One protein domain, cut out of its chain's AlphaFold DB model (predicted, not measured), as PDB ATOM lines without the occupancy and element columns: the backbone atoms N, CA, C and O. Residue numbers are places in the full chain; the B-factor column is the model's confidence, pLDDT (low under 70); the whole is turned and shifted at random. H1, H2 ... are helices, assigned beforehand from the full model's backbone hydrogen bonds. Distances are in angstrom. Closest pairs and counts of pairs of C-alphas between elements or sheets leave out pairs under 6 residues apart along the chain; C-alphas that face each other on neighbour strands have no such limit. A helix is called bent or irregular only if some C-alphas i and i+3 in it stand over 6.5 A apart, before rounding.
ATOM      1  N   LEU A 458     163.569 181.658 111.735       58.47
ATOM      2  CA  LEU A 458     162.429 182.067 112.569       58.47
ATOM      3  C   LEU A 458     162.721 183.300 113.452       58.47
ATOM      4  O   LEU A 458     161.859 184.163 113.613       58.47
ATOM      5  N   SER A 459     163.945 183.418 113.976       56.06
ATOM      6  CA  SER A 459     164.406 184.560 114.784       56.06
ATOM      7  C   SER A 459     164.366 185.884 114.010       56.06
ATOM      8  O   SER A 459     164.041 186.921 114.580       56.06
ATOM      9  N   SER A 460     164.632 185.864 112.700       57.44
ATOM     10  CA  SER A 460     164.628 187.055 111.841       57.44
ATOM     11  C   SER A 460     163.242 187.670 111.698       57.44
ATOM     12  O   SER A 460     163.115 188.892 111.636       57.44
ATOM     13  N   TYR A 461     162.213 186.825 111.645       59.25
ATOM     14  CA  TYR A 461     160.829 187.260 111.513       59.25
ATOM     15  C   TYR A 461     160.252 187.796 112.821       59.25
ATOM     16  O   TYR A 461     159.509 188.771 112.786       59.25
ATOM     17  N   LEU A 462     160.647 187.215 113.959       65.06
ATOM     18  CA  LEU A 462     160.155 187.591 115.285       65.06
ATOM     19  C   LEU A 462     160.344 189.089 115.558       65.06
ATOM     20  O   LEU A 462     159.380 189.796 115.823       65.06
ATOM     21  N   PHE A 463     161.568 189.595 115.384       66.44
ATOM     22  CA  PHE A 463     161.893 191.009 115.620       66.44
ATOM     23  C   PHE A 463     161.235 191.979 114.631       66.44
ATOM     24  O   PHE A 463     161.122 193.169 114.908       66.44
ATOM     25  N   ARG A 464     160.838 191.491 113.453       62.59
ATOM     26  CA  ARG A 464     160.202 192.303 112.408       62.59
ATOM     27  C   ARG A 464     158.694 192.403 112.614       62.59
ATOM     28  O   ARG A 464     158.142 193.481 112.427       62.59
ATOM     29  N   GLU A 465     158.055 191.315 113.046       62.78
ATOM     30  CA  GLU A 465     156.635 191.302 113.431       62.78
ATOM     31  C   GLU A 465     156.359 192.213 114.643       62.78
ATOM     32  O   GLU A 465     155.308 192.844 114.706       62.78
ATOM     33  N   GLU A 466     157.306 192.362 115.577       71.31
ATOM     34  CA  GLU A 466     157.134 193.177 116.796       71.31
ATOM     35  C   GLU A 466     156.844 194.671 116.534       71.31
ATOM     36  O   GLU A 466     156.171 195.316 117.342       71.31
ATOM     37  N   LEU A 467     157.310 195.224 115.408       70.38
ATOM     38  CA  LEU A 467     157.052 196.617 115.013       70.38
ATOM     39  C   LEU A 467     155.827 196.782 114.107       70.38
ATOM     40  O   LEU A 467     155.346 197.902 113.951       70.38
ATOM     41  N   LEU A 468     155.303 195.690 113.539       68.50
ATOM     42  CA  LEU A 468     154.194 195.716 112.584       68.50
ATOM     43  C   LEU A 468     152.976 196.448 113.172       68.50
ATOM     44  O   LEU A 468     152.483 197.411 112.597       68.50
ATOM     45  N   TRP A 469     152.535 196.046 114.363       65.06
ATOM     46  CA  TRP A 469     151.312 196.569 114.982       65.06
ATOM     47  C   TRP A 469     151.337 198.055 115.344       65.06
ATOM     48  O   TRP A 469     150.397 198.770 114.983       65.06
ATOM     49  N   PRO A 470     152.369 198.538 116.056       69.50
ATOM     50  CA  PRO A 470     152.533 199.964 116.316       69.50
ATOM     51  C   PRO A 470     152.496 200.802 115.035       69.50
ATOM     52  O   PRO A 470     151.814 201.825 114.985       69.50
ATOM     53  N   LEU A 471     153.176 200.328 113.987       72.50
ATOM     54  CA  LEU A 471     153.239 201.010 112.698       72.50
ATOM     55  C   LEU A 471     151.874 201.057 112.004       72.50
ATOM     56  O   LEU A 471     151.474 202.129 111.562       72.50
ATOM     57  N   LEU A 472     151.135 199.944 111.985       67.94
ATOM     58  CA  LEU A 472     149.774 199.877 111.437       67.94
ATOM     59  C   LEU A 472     148.798 200.805 112.153       67.94
ATOM     60  O   LEU A 472     147.966 201.465 111.534       67.94
ATOM     61  N   HIS A 473     148.855 200.833 113.484       69.31
ATOM     62  CA  HIS A 473     147.931 201.660 114.243       69.31
ATOM     63  C   HIS A 473     148.193 203.145 113.990       69.31
ATOM     64  O   HIS A 473     147.248 203.894 113.748       69.31
ATOM     65  N   ALA A 474     149.466 203.542 113.986       75.94
ATOM     66  CA  ALA A 474     149.869 204.910 113.706       75.94
ATOM     67  C   ALA A 474     149.567 205.322 112.256       75.94
ATOM     68  O   ALA A 474     149.093 206.433 112.035       75.94
ATOM     69  N   SER A 475     149.781 204.445 111.267       73.69
ATOM     70  CA  SER A 475     149.439 204.751 109.874       73.69
ATOM     71  C   SER A 475     147.936 204.932 109.685       73.69
ATOM     72  O   SER A 475     147.529 205.879 109.026       73.69
ATOM     73  N   ARG A 476     147.101 204.082 110.293       70.88
ATOM     74  CA  ARG A 476     145.635 204.209 110.224       70.88
ATOM     75  C   ARG A 476     145.122 205.474 110.896       70.88
ATOM     76  O   ARG A 476     144.256 206.136 110.340       70.88
ATOM     77  N   GLU A 477     145.663 205.809 112.068       75.88
ATOM     78  CA  GLU A 477     145.369 207.073 112.751       75.88
ATOM     79  C   GLU A 477     145.670 208.258 111.824       75.88
ATOM     80  O   GLU A 477     144.794 209.080 111.589       75.88
ATOM     81  N   ALA A 478     146.867 208.285 111.229       82.12
ATOM     82  CA  ALA A 478     147.284 209.341 110.314       82.12
ATOM     83  C   ALA A 478     146.420 209.411 109.044       82.12
ATOM     84  O   ALA A 478     146.012 210.491 108.636       82.12
ATOM     85  N   LEU A 479     146.119 208.272 108.414       74.75
ATOM     86  CA  LEU A 479     145.296 208.230 107.203       74.75
ATOM     87  C   LEU A 479     143.844 208.642 107.472       74.75
ATOM     88  O   LEU A 479     143.231 209.259 106.609       74.75
ATOM     89  N   GLY A 480     143.315 208.369 108.667       71.56
ATOM     90  CA  GLY A 480     142.000 208.858 109.089       71.56
ATOM     91  C   GLY A 480     141.912 210.385 109.208       71.56
ATOM     92  O   GLY A 480     140.813 210.933 109.177       71.56
ATOM     93  N   GLU A 481     143.048 211.088 109.306       79.69
ATOM     94  CA  GLU A 481     143.111 212.558 109.279       79.69
ATOM     95  C   GLU A 481     143.035 213.119 107.839       79.69
ATOM     96  O   GLU A 481     142.776 214.310 107.644       79.69
ATOM     97  N   VAL A 482     143.236 212.278 106.813       76.25
ATOM     98  CA  VAL A 482     143.281 212.666 105.392       76.25
ATOM     99  C   VAL A 482     141.857 212.739 104.829       76.25
ATOM    100  O   VAL A 482     141.421 211.840 104.124       76.25
ATOM    101  N   GLY A 483     141.152 213.826 105.160       70.00
ATOM    102  CA  GLY A 483     139.744 214.138 104.849       70.00
ATOM    103  C   GLY A 483     139.074 213.439 103.646       70.00
ATOM    104  O   GLY A 483     138.681 212.285 103.739       70.00
ATOM    105  N   ALA A 484     138.802 214.177 102.563       66.62
ATOM    106  CA  ALA A 484     137.938 213.706 101.472       66.62
ATOM    107  C   ALA A 484     138.557 212.543 100.668       66.62
ATOM    108  O   ALA A 484     139.703 212.633 100.214       66.62
ATOM    109  N   ALA A 485     137.771 211.493 100.434       63.56
ATOM    110  CA  ALA A 485     138.135 210.271  99.720       63.56
ATOM    111  C   ALA A 485     137.650 210.291  98.250       63.56
ATOM    112  O   ALA A 485     136.762 211.068  97.896       63.56
ATOM    113  N   PRO A 486     138.195 209.453  97.346       53.69
ATOM    114  CA  PRO A 486     137.684 209.303  95.985       53.69
ATOM    115  C   PRO A 486     136.190 208.970  95.982       53.69
ATOM    116  O   PRO A 486     135.760 207.967  96.543       53.69
ATOM    117  N   GLY A 487     135.405 209.811  95.312       54.28
ATOM    118  CA  GLY A 487     133.941 209.748  95.341       54.28
ATOM    119  C   GLY A 487     133.305 210.908  96.108       54.28
ATOM    120  O   GLY A 487     132.153 211.237  95.827       54.28
ATOM    121  N   ASP A 488     134.060 211.592  96.972       63.69
ATOM    122  CA  ASP A 488     133.616 212.828  97.607       63.69
ATOM    123  C   ASP A 488     133.714 214.017  96.637       63.69
ATOM    124  O   ASP A 488     134.722 214.167  95.938       63.69
ATOM    125  N   PRO A 489     132.735 214.944  96.634       70.25
ATOM    126  CA  PRO A 489     132.807 216.168  95.832       70.25
ATOM    127  C   PRO A 489     134.029 217.044  96.145       70.25
ATOM    128  O   PRO A 489     134.463 217.825  95.303       70.25
ATOM    129  N   ALA A 490     134.575 216.919  97.359       75.12
ATOM    130  CA  ALA A 490     135.745 217.652  97.833       75.12
ATOM    131  C   ALA A 490     137.077 216.912  97.588       75.12
ATOM    132  O   ALA A 490     138.124 217.384  98.032       75.12
ATOM    133  N   TYR A 491     137.059 215.755  96.916       75.69
ATOM    134  CA  TYR A 491     138.258 214.965  96.660       75.69
ATOM    135  C   TYR A 491     139.263 215.732  95.781       75.69
ATOM    136  O   TYR A 491     138.950 216.046  94.629       75.69
ATOM    137  N   PRO A 492     140.494 215.996  96.259       73.12
ATOM    138  CA  PRO A 492     141.455 216.844  95.549       73.12
ATOM    139  C   PRO A 492     142.176 216.128  94.393       73.12
ATOM    140  O   PRO A 492     143.036 216.714  93.738       73.12
ATOM    141  N   GLY A 493     141.858 214.853  94.145       77.38
ATOM    142  CA  GLY A 493     142.562 213.998  93.196       77.38
ATOM    143  C   GLY A 493     143.657 213.149  93.850       77.38
ATOM    144  O   GLY A 493     144.197 213.478  94.906       77.38
ATOM    145  N   TYR A 494     143.996 212.035  93.199       74.31
ATOM    146  CA  TYR A 494     144.892 211.002  93.737       74.31
ATOM    147  C   TYR A 494     146.285 211.495  94.136       74.31
ATOM    148  O   TYR A 494     146.723 211.174  95.241       74.31
ATOM    149  N   PRO A 495     146.971 212.325  93.332       80.31
ATOM    150  CA  PRO A 495     148.293 212.788  93.721       80.31
ATOM    151  C   PRO A 495     148.266 213.758  94.911       80.31
ATOM    152  O   PRO A 495     149.122 213.665  95.793       80.31
ATOM    153  N   ALA A 496     147.266 214.642  94.980       84.19
ATOM    154  CA  ALA A 496     147.091 215.570  96.098       84.19
ATOM    155  C   ALA A 496     146.720 214.832  97.393       84.19
ATOM    156  O   ALA A 496     147.244 215.149  98.459       84.19
ATOM    157  N   TRP A 497     145.883 213.797  97.287       83.00
ATOM    158  CA  TRP A 497     145.555 212.917  98.405       83.00
ATOM    159  C   TRP A 497     146.791 212.160  98.917       83.00
ATOM    160  O   TRP A 497     147.053 212.172 100.115       83.00
ATOM    161  N   LEU A 498     147.617 211.580  98.029       80.25
ATOM    162  CA  LEU A 498     148.864 210.894  98.416       80.25
ATOM    163  C   LEU A 498     149.844 211.829  99.132       80.25
ATOM    164  O   LEU A 498     150.512 211.422 100.083       80.25
ATOM    165  N   ARG A 499     149.922 213.090  98.692       86.50
ATOM    166  CA  ARG A 499     150.737 214.114  99.350       86.50
ATOM    167  C   ARG A 499     150.238 214.388 100.768       86.50
ATOM    168  O   ARG A 499     151.028 214.315 101.704       86.50
ATOM    169  N   ALA A 500     148.933 214.620 100.922       87.19
ATOM    170  CA  ALA A 500     148.302 214.843 102.222       87.19
ATOM    171  C   ALA A 500     148.466 213.635 103.162       87.19
ATOM    172  O   ALA A 500     148.768 213.809 104.339       87.19
ATOM    173  N   ALA A 501     148.357 212.413 102.635       83.69
ATOM    174  CA  ALA A 501     148.633 211.186 103.374       83.69
ATOM    175  C   ALA A 501     150.093 211.094 103.836       83.69
ATOM    176  O   ALA A 501     150.352 210.777 104.996       83.69
ATOM    177  N   GLY A 502     151.048 211.430 102.965       86.69
ATOM    178  CA  GLY A 502     152.458 211.519 103.341       86.69
ATOM    179  C   GLY A 502     152.697 212.532 104.462       86.69
ATOM    180  O   GLY A 502     153.411 212.243 105.421       86.69
ATOM    181  N   ASP A 503     152.056 213.696 104.393       90.81
ATOM    182  CA  ASP A 503     152.195 214.739 105.411       90.81
ATOM    183  C   ASP A 503     151.549 214.353 106.747       90.81
ATOM    184  O   ASP A 503     152.165 214.562 107.794       90.81
ATOM    185  N   ALA A 504     150.382 213.707 106.726       89.12
ATOM    186  CA  ALA A 504     149.732 213.184 107.925       89.12
ATOM    187  C   ALA A 504     150.582 212.101 108.612       89.12
ATOM    188  O   ALA A 504     150.804 212.152 109.823       89.12
ATOM    189  N   VAL A 505     151.141 211.153 107.847       87.62
ATOM    190  CA  VAL A 505     152.029 210.101 108.378       87.62
ATOM    191  C   VAL A 505     153.315 210.700 108.958       87.62
ATOM    192  O   VAL A 505     153.730 210.310 110.051       87.62
ATOM    193  N   ALA A 506     153.932 211.674 108.279       90.69
ATOM    194  CA  ALA A 506     155.106 212.373 108.804       90.69
ATOM    195  C   ALA A 506     154.782 213.144 110.093       90.69
ATOM    196  O   ALA A 506     155.545 213.082 111.058       90.69
ATOM    197  N   GLY A 507     153.633 213.826 110.131       92.75
ATOM    198  CA  GLY A 507     153.129 214.501 111.322       92.75
ATOM    199  C   GLY A 507     152.932 213.523 112.478       92.75
ATOM    200  O   GLY A 507     153.430 213.761 113.580       92.75
ATOM    201  N   ARG A 508     152.296 212.375 112.219       91.94
ATOM    202  CA  ARG A 508     152.107 211.311 113.212       91.94
ATOM    203  C   ARG A 508     153.425 210.752 113.734       91.94
ATOM    204  O   ARG A 508     153.529 210.512 114.938       91.94
ATOM    205  N   ALA A 509     154.415 210.557 112.865       90.75
ATOM    206  CA  ALA A 509     155.750 210.121 113.262       90.75
ATOM    207  C   ALA A 509     156.428 211.154 114.179       90.75
ATOM    208  O   ALA A 509     157.016 210.784 115.194       90.75
ATOM    209  N   GLY A 510     156.279 212.447 113.870       90.44
ATOM    210  CA  GLY A 510     156.822 213.556 114.659       90.44
ATOM    211  C   GLY A 510     156.203 213.716 116.054       90.44
ATOM    212  O   GLY A 510     156.874 214.216 116.954       90.44
ATOM    213  N   ARG A 511     154.961 213.254 116.267       91.25
ATOM    214  CA  ARG A 511     154.317 213.234 117.599       91.25
ATOM    215  C   ARG A 511     154.946 212.210 118.558       91.25
ATOM    216  O   ARG A 511     154.802 212.359 119.769       91.25
ATOM    217  N   GLY A 512     155.630 211.187 118.036       87.00
ATOM    218  CA  GLY A 512     156.155 210.072 118.828       87.00
ATOM    219  C   GLY A 512     155.055 209.246 119.508       87.00
ATOM    220  O   GLY A 512     153.877 209.311 119.142       87.00
ATOM    221  N   GLY A 513     155.445 208.411 120.472       86.25
ATOM    222  CA  GLY A 513     154.539 207.491 121.157       86.25
ATOM    223  C   GLY A 513     153.906 206.473 120.206       86.25
ATOM    224  O   GLY A 513     152.717 206.178 120.324       86.25
ATOM    225  N   ILE A 514     154.662 205.990 119.218       86.62
ATOM    226  CA  ILE A 514     154.182 204.991 118.256       86.62
ATOM    227  C   ILE A 514     154.091 203.628 118.940       86.62
ATOM    228  O   ILE A 514     153.082 202.936 118.816       86.62
ATOM    229  N   VAL A 515     155.126 203.251 119.692       81.50
ATOM    230  CA  VAL A 515     155.200 202.001 120.446       81.50
ATOM    231  C   VAL A 515     154.711 202.255 121.873       81.50
ATOM    232  O   VAL A 515     155.384 202.953 122.641       81.50
ATOM    233  N   PRO A 516     153.578 201.662 122.299       79.88
ATOM    234  CA  PRO A 516     153.118 201.796 123.675       79.88
ATOM    235  C   PRO A 516     154.176 201.272 124.667       79.88
ATOM    236  O   PRO A 516     154.669 200.154 124.483       79.88
ATOM    237  N   PRO A 517     154.500 201.995 125.759       80.25
ATOM    238  CA  PRO A 517     155.502 201.545 126.734       80.25
ATOM    239  C   PRO A 517     155.202 200.165 127.334       80.25
ATOM    240  O   PRO A 517     156.110 199.363 127.541       80.25
ATOM    241  N   ALA A 518     153.918 199.860 127.560       72.25
ATOM    242  CA  ALA A 518     153.477 198.555 128.048       72.25
ATOM    243  C   ALA A 518     153.804 197.420 127.061       72.25
ATOM    244  O   ALA A 518     154.240 196.351 127.489       72.25
ATOM    245  N   LEU A 519     153.656 197.668 125.753       71.94
ATOM    246  CA  LEU A 519     154.021 196.712 124.707       71.94
ATOM    247  C   LEU A 519     155.539 196.504 124.671       71.94
ATOM    248  O   LEU A 519     155.994 195.366 124.716       71.94
ATOM    249  N   GLY A 520     156.325 197.587 124.673       76.94
ATOM    250  CA  GLY A 520     157.790 197.497 124.688       76.94
ATOM    251  C   GLY A 520     158.331 196.752 125.915       76.94
ATOM    252  O   GLY A 520     159.243 195.935 125.801       76.94
ATOM    253  N   HIS A 521     157.736 196.972 127.092       78.06
ATOM    254  CA  HIS A 521     158.085 196.227 128.301       78.06
ATOM    255  C   HIS A 521     157.720 194.737 128.195       78.06
ATOM    256  O   HIS A 521     158.536 193.883 128.548       78.06
ATOM    257  N   ALA A 522     156.516 194.417 127.709       73.69
ATOM    258  CA  ALA A 522     156.057 193.037 127.554       73.69
ATOM    259  C   ALA A 522     156.949 192.245 126.585       73.69
ATOM    260  O   ALA A 522     157.433 191.178 126.952       73.69
ATOM    261  N   LEU A 523     157.244 192.805 125.406       76.44
ATOM    262  CA  LEU A 523     158.095 192.166 124.397       76.44
ATOM    263  C   LEU A 523     159.520 191.924 124.910       76.44
ATOM    264  O   LEU A 523     160.063 190.834 124.735       76.44
ATOM    265  N   TRP A 524     160.100 192.894 125.625       83.88
ATOM    266  CA  TRP A 524     161.407 192.737 126.269       83.88
ATOM    267  C   TRP A 524     161.422 191.617 127.317       83.88
ATOM    268  O   TRP A 524     162.361 190.817 127.372       83.88
ATOM    269  N   ALA A 525     160.392 191.562 128.167       78.25
ATOM    270  CA  ALA A 525     160.279 190.554 129.214       78.25
ATOM    271  C   ALA A 525     160.085 189.147 128.626       78.25
ATOM    272  O   ALA A 525     160.747 188.204 129.075       78.25
ATOM    273  N   GLU A 526     159.228 189.026 127.610       81.19
ATOM    274  CA  GLU A 526     158.930 187.783 126.897       81.19
ATOM    275  C   GLU A 526     160.182 187.253 126.193       81.19
ATOM    276  O   GLU A 526     160.632 186.161 126.520       81.19
ATOM    277  N   LEU A 527     160.881 188.075 125.402       83.06
ATOM    278  CA  LEU A 527     162.124 187.683 124.726       83.06
ATOM    279  C   LEU A 527     163.192 187.145 125.698       83.06
ATOM    280  O   LEU A 527     163.880 186.159 125.421       83.06
ATOM    281  N   ARG A 528     163.341 187.770 126.874       85.38
ATOM    282  CA  ARG A 528     164.263 187.292 127.921       85.38
ATOM    283  C   ARG A 528     163.803 185.976 128.542       85.38
ATOM    284  O   ARG A 528     164.642 185.188 128.986       85.38
ATOM    285  N   ALA A 529     162.499 185.767 128.687       84.56
ATOM    286  CA  ALA A 529     161.946 184.502 129.156       84.56
ATOM    287  C   ALA A 529     162.148 183.402 128.106       84.56
ATOM    288  O   ALA A 529     162.657 182.338 128.457       84.56
ATOM    289  N   ASP A 530     161.884 183.697 126.838       84.88
ATOM    290  CA  ASP A 530     161.976 182.772 125.713       84.88
ATOM    291  C   ASP A 530     163.404 182.304 125.464       84.88
ATOM    292  O   ASP A 530     163.652 181.103 125.393       84.88
ATOM    293  N   VAL A 531     164.382 183.215 125.459       88.31
ATOM    294  CA  VAL A 531     165.805 182.849 125.356       88.31
ATOM    295  C   VAL A 531     166.229 181.930 126.508       88.31
ATOM    296  O   VAL A 531     166.930 180.938 126.299       88.31
ATOM    297  N   ARG A 532     165.792 182.224 127.742       88.81
ATOM    298  CA  ARG A 532     166.099 181.379 128.910       88.81
ATOM    299  C   ARG A 532     165.426 180.012 128.812       88.81
ATOM    300  O   ARG A 532     166.063 179.011 129.130       88.81
ATOM    301  N   ARG A 533     164.163 179.973 128.387       87.19
ATOM    302  CA  ARG A 533     163.375 178.751 128.187       87.19
ATOM    303  C   ARG A 533     164.003 177.876 127.106       87.19
ATOM    304  O   ARG A 533     164.237 176.698 127.355       87.19
ATOM    305  N   ALA A 534     164.349 178.458 125.960       88.00
ATOM    306  CA  ALA A 534     164.940 177.757 124.827       88.00
ATOM    307  C   ALA A 534     166.292 177.120 125.187       88.00
ATOM    308  O   ALA A 534     166.494 175.925 124.985       88.00
ATOM    309  N   ARG A 535     167.187 177.882 125.830       89.81
ATOM    310  CA  ARG A 535     168.512 177.397 126.265       89.81
ATOM    311  C   ARG A 535     168.462 176.289 127.316       89.81
ATOM    312  O   ARG A 535     169.378 175.479 127.393       89.81
ATOM    313  N   ARG A 536     167.406 176.251 128.133       90.81
ATOM    314  CA  ARG A 536     167.183 175.214 129.158       90.81
ATOM    315  C   ARG A 536     166.376 174.023 128.647       90.81
ATOM    316  O   ARG A 536     166.094 173.113 129.420       90.81
ATOM    317  N   SER A 537     165.980 174.033 127.376       88.56
ATOM    318  CA  SER A 537     165.169 172.966 126.805       88.56
ATOM    319  C   SER A 537     165.920 171.627 126.818       88.56
ATOM    320  O   SER A 537     167.120 171.599 126.520       88.56
ATOM    321  N   PRO A 538     165.238 170.498 127.097       85.06
ATOM    322  CA  PRO A 538     165.830 169.169 126.952       85.06
ATOM    323  C   PRO A 538     166.150 168.828 125.484       85.06
ATOM    324  O   PRO A 538     167.012 167.987 125.225       85.06
ATOM    325  N   HIS A 539     165.549 169.531 124.520       83.62
ATOM    326  CA  HIS A 539     165.705 169.289 123.085       83.62
ATOM    327  C   HIS A 539     166.871 170.086 122.476       83.62
ATOM    328  O   HIS A 539     166.957 171.304 122.656       83.62
ATOM    329  N   ALA A 540     167.774 169.412 121.756       85.56
ATOM    330  CA  ALA A 540     169.007 170.011 121.233       85.56
ATOM    331  C   ALA A 540     168.743 171.082 120.166       85.56
ATOM    332  O   ALA A 540     169.382 172.133 120.176       85.56
ATOM    333  N   GLU A 541     167.755 170.854 119.308       81.94
ATOM    334  CA  GLU A 541     167.319 171.776 118.263       81.94
ATOM    335  C   GLU A 541     166.723 173.074 118.836       81.94
ATOM    336  O   GLU A 541     166.976 174.157 118.313       81.94
ATOM    337  N   ILE A 542     166.014 172.992 119.971       85.69
ATOM    338  CA  ILE A 542     165.495 174.177 120.673       85.69
ATOM    339  C   ILE A 542     166.634 174.954 121.341       85.69
ATOM    340  O   ILE A 542     166.612 176.184 121.342       85.69
ATOM    341  N   ARG A 543     167.640 174.266 121.899       89.62
ATOM    342  CA  ARG A 543     168.808 174.942 122.485       89.62
ATOM    343  C   ARG A 543     169.595 175.710 121.427       89.62
ATOM    344  O   ARG A 543     169.855 176.889 121.634       89.62
ATOM    345  N   ALA A 544     169.872 175.081 120.281       85.06
ATOM    346  CA  ALA A 544     170.530 175.728 119.146       85.06
ATOM    347  C   ALA A 544     169.744 176.957 118.656       85.06
ATOM    348  O   ALA A 544     170.314 178.028 118.456       85.06
ATOM    349  N   TYR A 545     168.415 176.836 118.558       83.50
ATOM    350  CA  TYR A 545     167.543 177.972 118.268       83.50
ATOM    351  C   TYR A 545     167.631 179.077 119.335       83.50
ATOM    352  O   TYR A 545     167.704 180.257 118.999       83.50
ATOM    353  N   GLY A 546     167.654 178.710 120.619       86.62
ATOM    354  CA  GLY A 546     167.805 179.640 121.736       86.62
ATOM    355  C   GLY A 546     169.128 180.404 121.714       86.62
ATOM    356  O   GLY A 546     169.152 181.582 122.066       86.62
ATOM    357  N   ASP A 547     170.208 179.763 121.271       84.81
ATOM    358  CA  ASP A 547     171.509 180.407 121.088       84.81
ATOM    359  C   ASP A 547     171.513 181.374 119.905       84.81
ATOM    360  O   ASP A 547     171.904 182.527 120.090       84.81
ATOM    361  N   ALA A 548     170.968 180.973 118.753       82.81
ATOM    362  CA  ALA A 548     170.800 181.858 117.598       82.81
ATOM    363  C   ALA A 548     169.894 183.063 117.920       82.81
ATOM    364  O   ALA A 548     170.178 184.207 117.551       82.81
ATOM    365  N   LEU A 549     168.806 182.836 118.664       82.81
ATOM    366  CA  LEU A 549     167.919 183.901 119.127       82.81
ATOM    367  C   LEU A 549     168.637 184.850 120.090       82.81
ATOM    368  O   LEU A 549     168.471 186.063 119.982       82.81
ATOM    369  N   ALA A 550     169.439 184.323 121.017       84.88
ATOM    370  CA  ALA A 550     170.191 185.127 121.973       84.88
ATOM    371  C   ALA A 550     171.304 185.950 121.316       84.88
ATOM    372  O   ALA A 550     171.526 187.091 121.720       84.88
ATOM    373  N   GLU A 551     171.990 185.384 120.324       84.75
ATOM    374  CA  GLU A 551     172.981 186.083 119.508       84.75
ATOM    375  C   GLU A 551     172.329 187.273 118.804       84.75
ATOM    376  O   GLU A 551     172.762 188.416 118.969       84.75
ATOM    377  N   ARG A 552     171.200 187.030 118.132       80.19
ATOM    378  CA  ARG A 552     170.455 188.069 117.416       80.19
ATOM    379  C   ARG A 552     169.845 189.122 118.342       80.19
ATOM    380  O   ARG A 552     169.841 190.307 118.022       80.19
ATOM    381  N   ALA A 553     169.373 188.708 119.514       78.94
ATOM    382  CA  ALA A 553     168.842 189.589 120.549       78.94
ATOM    383  C   ALA A 553     169.932 190.314 121.359       78.94
ATOM    384  O   ALA A 553     169.589 191.109 122.235       78.94
ATOM    385  N   GLY A 554     171.220 190.022 121.142       79.00
ATOM    386  CA  GLY A 554     172.293 190.238 122.119       79.00
ATOM    387  C   GLY A 554     172.337 191.628 122.758       79.00
ATOM    388  O   GLY A 554     172.509 191.747 123.970       79.00
ATOM    389  N   GLU A 555     172.126 192.684 121.978       72.88
ATOM    390  CA  GLU A 555     172.095 194.065 122.474       72.88
ATOM    391  C   GLU A 555     170.808 194.385 123.260       72.88
ATOM    392  O   GLU A 555     170.855 195.073 124.278       72.88
ATOM    393  N   THR A 556     169.667 193.837 122.843       76.56
ATOM    394  CA  THR A 556     168.378 193.947 123.544       76.56
ATOM    395  C   THR A 556     168.404 193.248 124.907       76.56
ATOM    396  O   THR A 556     167.868 193.778 125.879       76.56
ATOM    397  N   LEU A 557     169.065 192.090 125.013       80.19
ATOM    398  CA  LEU A 557     169.151 191.327 126.268       80.19
ATOM    399  C   LEU A 557     170.027 192.005 127.334       80.19
ATOM    400  O   LEU A 557     169.796 191.804 128.530       80.19
ATOM    401  N   ARG A 558     171.028 192.789 126.914       82.25
ATOM    402  CA  ARG A 558     171.959 193.511 127.806       82.25
ATOM    403  C   ARG A 558     171.408 194.852 128.298       82.25
ATOM    404  O   ARG A 558     171.916 195.383 129.278       82.25
ATOM    405  N   ARG A 559     170.391 195.389 127.625       82.88
ATOM    406  CA  ARG A 559     169.794 196.700 127.903       82.88
ATOM    407  C   ARG A 559     168.662 196.636 128.922       82.88
ATOM    408  O   ARG A 559     168.016 195.600 129.117       82.88
ATOM    409  N   THR A 560     168.400 197.774 129.554       89.75
ATOM    410  CA  THR A 560     167.189 197.993 130.349       89.75
ATOM    411  C   THR A 560     165.953 198.002 129.444       89.75
ATOM    412  O   THR A 560     166.040 198.298 128.250       89.75
ATOM    413  N   TRP A 561     164.773 197.717 130.006       87.62
ATOM    414  CA  TRP A 561     163.528 197.759 129.230       87.62
ATOM    415  C   TRP A 561     163.286 199.146 128.603       87.62
ATOM    416  O   TRP A 561     162.784 199.230 127.486       87.62
ATOM    417  N   ARG A 562     163.694 200.231 129.287       90.88
ATOM    418  CA  ARG A 562     163.558 201.617 128.802       90.88
ATOM    419  C   ARG A 562     164.403 201.866 127.559       90.88
ATOM    420  O   ARG A 562     163.921 202.448 126.596       90.88
ATOM    421  N   GLU A 563     165.646 201.394 127.559       88.50
ATOM    422  CA  GLU A 563     166.535 201.501 126.399       88.50
ATOM    423  C   GLU A 563     166.040 200.650 125.225       88.50
ATOM    424  O   GLU A 563     166.164 201.066 124.077       88.50
ATOM    425  N   HIS A 564     165.467 199.470 125.487       85.50
ATOM    426  CA  HIS A 564     164.836 198.662 124.444       85.50
ATOM    427  C   HIS A 564     163.617 199.370 123.835       85.50
ATOM    428  O   HIS A 564     163.537 199.494 122.615       85.50
ATOM    429  N   HIS A 565     162.719 199.900 124.673       89.00
ATOM    430  CA  HIS A 565     161.555 200.667 124.224       89.00
ATOM    431  C   HIS A 565     161.963 201.891 123.395       89.00
ATOM    432  O   HIS A 565     161.450 202.064 122.295       89.00
ATOM    433  N   ALA A 566     162.956 202.665 123.845       90.25
ATOM    434  CA  ALA A 566     163.459 203.823 123.105       90.25
ATOM    435  C   ALA A 566     163.982 203.460 121.701       90.25
ATOM    436  O   ALA A 566     163.784 204.214 120.750       90.25
ATOM    437  N   ARG A 567     164.617 202.290 121.534       87.75
ATOM    438  CA  ARG A 567     165.025 201.808 120.205       87.75
ATOM    439  C   ARG A 567     163.847 201.402 119.338       87.75
ATOM    440  O   ARG A 567     163.867 201.700 118.149       87.75
ATOM    441  N   MET A 568     162.888 200.666 119.902       85.31
ATOM    442  CA  MET A 568     161.693 200.257 119.165       85.31
ATOM    443  C   MET A 568     160.937 201.488 118.672       85.31
ATOM    444  O   MET A 568     160.540 201.533 117.514       85.31
ATOM    445  N   GLU A 569     160.817 202.503 119.526       91.44
ATOM    446  CA  GLU A 569     160.235 203.795 119.180       91.44
ATOM    447  C   GLU A 569     161.016 204.475 118.051       91.44
ATOM    448  O   GLU A 569     160.432 204.824 117.031       91.44
ATOM    449  N   ALA A 570     162.344 204.592 118.168       90.50
ATOM    450  CA  ALA A 570     163.175 205.193 117.122       90.50
ATOM    451  C   ALA A 570     163.070 204.448 115.778       90.50
ATOM    452  O   ALA A 570     162.997 205.078 114.724       90.50
ATOM    453  N   ALA A 571     163.028 203.113 115.809       86.75
ATOM    454  CA  ALA A 571     162.829 202.290 114.621       86.75
ATOM    455  C   ALA A 571     161.434 202.502 114.017       86.75
ATOM    456  O   ALA A 571     161.313 202.647 112.803       86.75
ATOM    457  N   ALA A 572     160.392 202.579 114.851       85.19
ATOM    458  CA  ALA A 572     159.032 202.826 114.394       85.19
ATOM    459  C   ALA A 572     158.883 204.223 113.763       85.19
ATOM    460  O   ALA A 572     158.315 204.352 112.679       85.19
ATOM    461  N   VAL A 573     159.456 205.259 114.384       90.75
ATOM    462  CA  VAL A 573     159.492 206.622 113.827       90.75
ATOM    463  C   VAL A 573     160.198 206.621 112.472       90.75
ATOM    464  O   VAL A 573     159.658 207.154 111.506       90.75
ATOM    465  N   ALA A 574     161.375 205.999 112.377       86.81
ATOM    466  CA  ALA A 574     162.138 205.946 111.133       86.81
ATOM    467  C   ALA A 574     161.371 205.240 110.003       86.81
ATOM    468  O   ALA A 574     161.394 205.704 108.861       86.81
ATOM    469  N   GLU A 575     160.667 204.147 110.308       81.06
ATOM    470  CA  GLU A 575     159.839 203.444 109.325       81.06
ATOM    471  C   GLU A 575     158.632 204.305 108.886       81.06
ATOM    472  O   GLU A 575     158.379 204.395 107.685       81.06
ATOM    473  N   LEU A 576     157.939 205.019 109.787       82.88
ATOM    474  CA  LEU A 576     156.846 205.929 109.393       82.88
ATOM    475  C   LEU A 576     157.328 207.137 108.578       82.88
ATOM    476  O   LEU A 576     156.679 207.508 107.603       82.88
ATOM    477  N   VAL A 577     158.464 207.743 108.934       86.44
ATOM    478  CA  VAL A 577     159.065 208.824 108.131       86.44
ATOM    479  C   VAL A 577     159.369 208.316 106.727       86.44
ATOM    480  O   VAL A 577     159.035 208.964 105.738       86.44
ATOM    481  N   HIS A 578     159.928 207.111 106.628       79.75
ATOM    482  CA  HIS A 578     160.175 206.501 105.335       79.75
ATOM    483  C   HIS A 578     158.879 206.243 104.557       79.75
ATOM    484  O   HIS A 578     158.843 206.465 103.348       79.75
ATOM    485  N   TYR A 579     157.809 205.810 105.229       78.38
ATOM    486  CA  TYR A 579     156.505 205.634 104.594       78.38
ATOM    487  C   TYR A 579     155.962 206.951 104.028       78.38
ATOM    488  O   TYR A 579     155.545 207.002 102.871       78.38
ATOM    489  N   ALA A 580     156.042 208.031 104.804       83.88
ATOM    490  CA  ALA A 580     155.666 209.363 104.350       83.88
ATOM    491  C   ALA A 580     156.446 209.793 103.096       83.88
ATOM    492  O   ALA A 580     155.859 210.301 102.140       83.88
ATOM    493  N   ASP A 581     157.755 209.538 103.063       81.44
ATOM    494  CA  ASP A 581     158.594 209.846 101.903       81.44
ATOM    495  C   ASP A 581     158.224 209.011 100.672       81.44
ATOM    496  O   ASP A 581     158.239 209.533  99.556       81.44
ATOM    497  N   GLN A 582     157.844 207.742 100.856       78.12
ATOM    498  CA  GLN A 582     157.328 206.916  99.765       78.12
ATOM    499  C   GLN A 582     156.017 207.483  99.212       78.12
ATOM    500  O   GLN A 582     155.895 207.635  98.000       78.12
ATOM    501  N   LEU A 583     155.053 207.848 100.065       79.38
ATOM    502  CA  LEU A 583     153.776 208.432  99.630       79.38
ATOM    503  C   LEU A 583     153.973 209.741  98.852       79.38
ATOM    504  O   LEU A 583     153.352 209.947  97.809       79.38
ATOM    505  N   ARG A 584     154.898 210.600  99.297       80.38
ATOM    506  CA  ARG A 584     155.272 211.831  98.578       80.38
ATOM    507  C   ARG A 584     155.954 211.543  97.245       80.38
ATOM    508  O   ARG A 584     155.674 212.216  96.255       80.38
ATOM    509  N   PHE A 585     156.832 210.546  97.203       78.56
ATOM    510  CA  PHE A 585     157.452 210.101  95.959       78.56
ATOM    511  C   PHE A 585     156.396 209.586  94.968       78.56
ATOM    512  O   PHE A 585     156.404 209.976  93.801       78.56
ATOM    513  N   TRP A 586     155.430 208.796  95.437       76.44
ATOM    514  CA  TRP A 586     154.308 208.320  94.628       76.44
ATOM    515  C   TRP A 586     153.386 209.438  94.151       76.44
ATOM    516  O   TRP A 586     152.975 209.423  92.994       76.44
ATOM    517  N   SER A 587     153.107 210.428  95.002       78.81
ATOM    518  CA  SER A 587     152.400 211.651  94.612       78.81
ATOM    519  C   SER A 587     153.105 212.329  93.432       78.81
ATOM    520  O   SER A 587     152.484 212.558  92.397       78.81
ATOM    521  N   ALA A 588     154.424 212.534  93.524       77.81
ATOM    522  CA  ALA A 588     155.210 213.145  92.451       77.81
ATOM    523  C   ALA A 588     155.218 212.316  91.151       77.81
ATOM    524  O   ALA A 588     155.217 212.888  90.060       77.81
ATOM    525  N   LEU A 589     155.215 210.980  91.248       73.69
ATOM    526  CA  LEU A 589     155.072 210.102  90.083       73.69
ATOM    527  C   LEU A 589     153.677 210.210  89.452       73.69
ATOM    528  O   LEU A 589     153.565 210.293  88.232       73.69
ATOM    529  N   ALA A 590     152.622 210.242  90.267       73.06
ATOM    530  CA  ALA A 590     151.246 210.323  89.789       73.06
ATOM    531  C   ALA A 590     150.915 211.690  89.153       73.06
ATOM    532  O   ALA A 590     150.173 211.732  88.175       73.06
ATOM    533  N   GLU A 591     151.486 212.798  89.649       74.00
ATOM    534  CA  GLU A 591     151.304 214.152  89.083       74.00
ATOM    535  C   GLU A 591     151.851 214.299  87.663       74.00
ATOM    536  O   GLU A 591     151.325 215.079  86.872       74.00
ATOM    537  N   ARG A 592     152.912 213.563  87.327       65.75
ATOM    538  CA  ARG A 592     153.573 213.669  86.020       65.75
ATOM    539  C   ARG A 592     152.875 212.861  84.925       65.75
ATOM    540  O   ARG A 592     153.192 213.042  83.755       65.75
ATOM    541  N   GLY A 593     151.897 212.033  85.302       53.53
ATOM    542  CA  GLY A 593     151.272 211.050  84.427       53.53
ATOM    543  C   GLY A 593     152.234 209.904  84.091       53.53
ATOM    544  O   GLY A 593     153.454 210.062  84.164       53.53
ATOM    545  N   PRO A 594     151.726 208.716  83.730       46.41
ATOM    546  CA  PRO A 594     152.585 207.708  83.144       46.41
ATOM    547  C   PRO A 594     153.090 208.266  81.811       46.41
ATOM    548  O   PRO A 594     152.295 208.474  80.891       46.41
ATOM    549  N   ASP A 595     154.402 208.462  81.675       45.66
ATOM    550  CA  ASP A 595     155.049 208.294  80.374       45.66
ATOM    551  C   ASP A 595     154.619 206.904  79.897       45.66
ATOM    552  O   ASP A 595     155.133 205.888  80.375       45.66
ATOM    553  N   ARG A 596     153.561 206.841  79.078       43.28
ATOM    554  CA  ARG A 596     152.932 205.582  78.685       43.28
ATOM    555  C   ARG A 596     154.015 204.698  78.093       43.28
ATOM    556  O   ARG A 596     154.528 204.966  77.010       43.28
TER     557      ARG A 596
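What this domain is: This is residues 458 to 596 of the 616 residues of an uncharacterized protein of Actinomadura litoris (UniProt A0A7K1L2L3). Two arms of helices meet at a wide corner: H6 and H2 side by side in one, the hairpin of H3 and H4 with little H5 in the other, and bent H1 spans the inside of the corner from H4 to H2 and H6. The printed part has 139 residues with six named helices, H1 to H6 in order, and no named strand: all helix. It is loose, with a radius of gyration of the C-alphas of 20.0 A, and elongated, spanning 64 by 35 by 23 A.

Where its parts are: Find C-alpha 458 at (162.429, 182.067, 112.569), where H1, residues 458 to 480, begins. By its hydrogen bonds it was assigned as one helix, but it is bent: C-alphas 466 and 469 are 7.0 A apart, between arms H1a, 458 to 466, and H1b, 469 to 480. Read on to H2, 494 to 511, 25.8 A; H3, 517 to 535, 27.4 A; H4, 540 to 552; H5, 554 to 558; and H6, 561 to 591, 45.1 A, ending at (151.304, 214.152, 89.083).

How they stand to each other: H1a only just touches H4, with 3 pairs of C-alphas within 8 A, closest Ser 459 and Leu 549, 5.6 A. H1b touches H2 at Ala 478 and Ala 504, 5.1 A. H2 touches H6 at Gly 502 and Ala 580, 4.0 A, a shallow tilt of 17 degrees, opposite ways. H3 touches H6 with residues 517 to 525 alone, at a steep tilt of 66 degrees, closest C-alphas Gly 520 and His 565, 4.9 A. In H1a 3 of 5 O i to N i+4 pairs are within hydrogen-bond range; in H1b and H2 to H6 every pair is.

The domain as a whole: The C-alphas farthest apart, Pro 489 and Pro 538, are 65.3 A apart. The printed part has no cut; the link from H1 to H2 is long. Low confidence, under 70, includes residues 458 to 465 and 592 to 596.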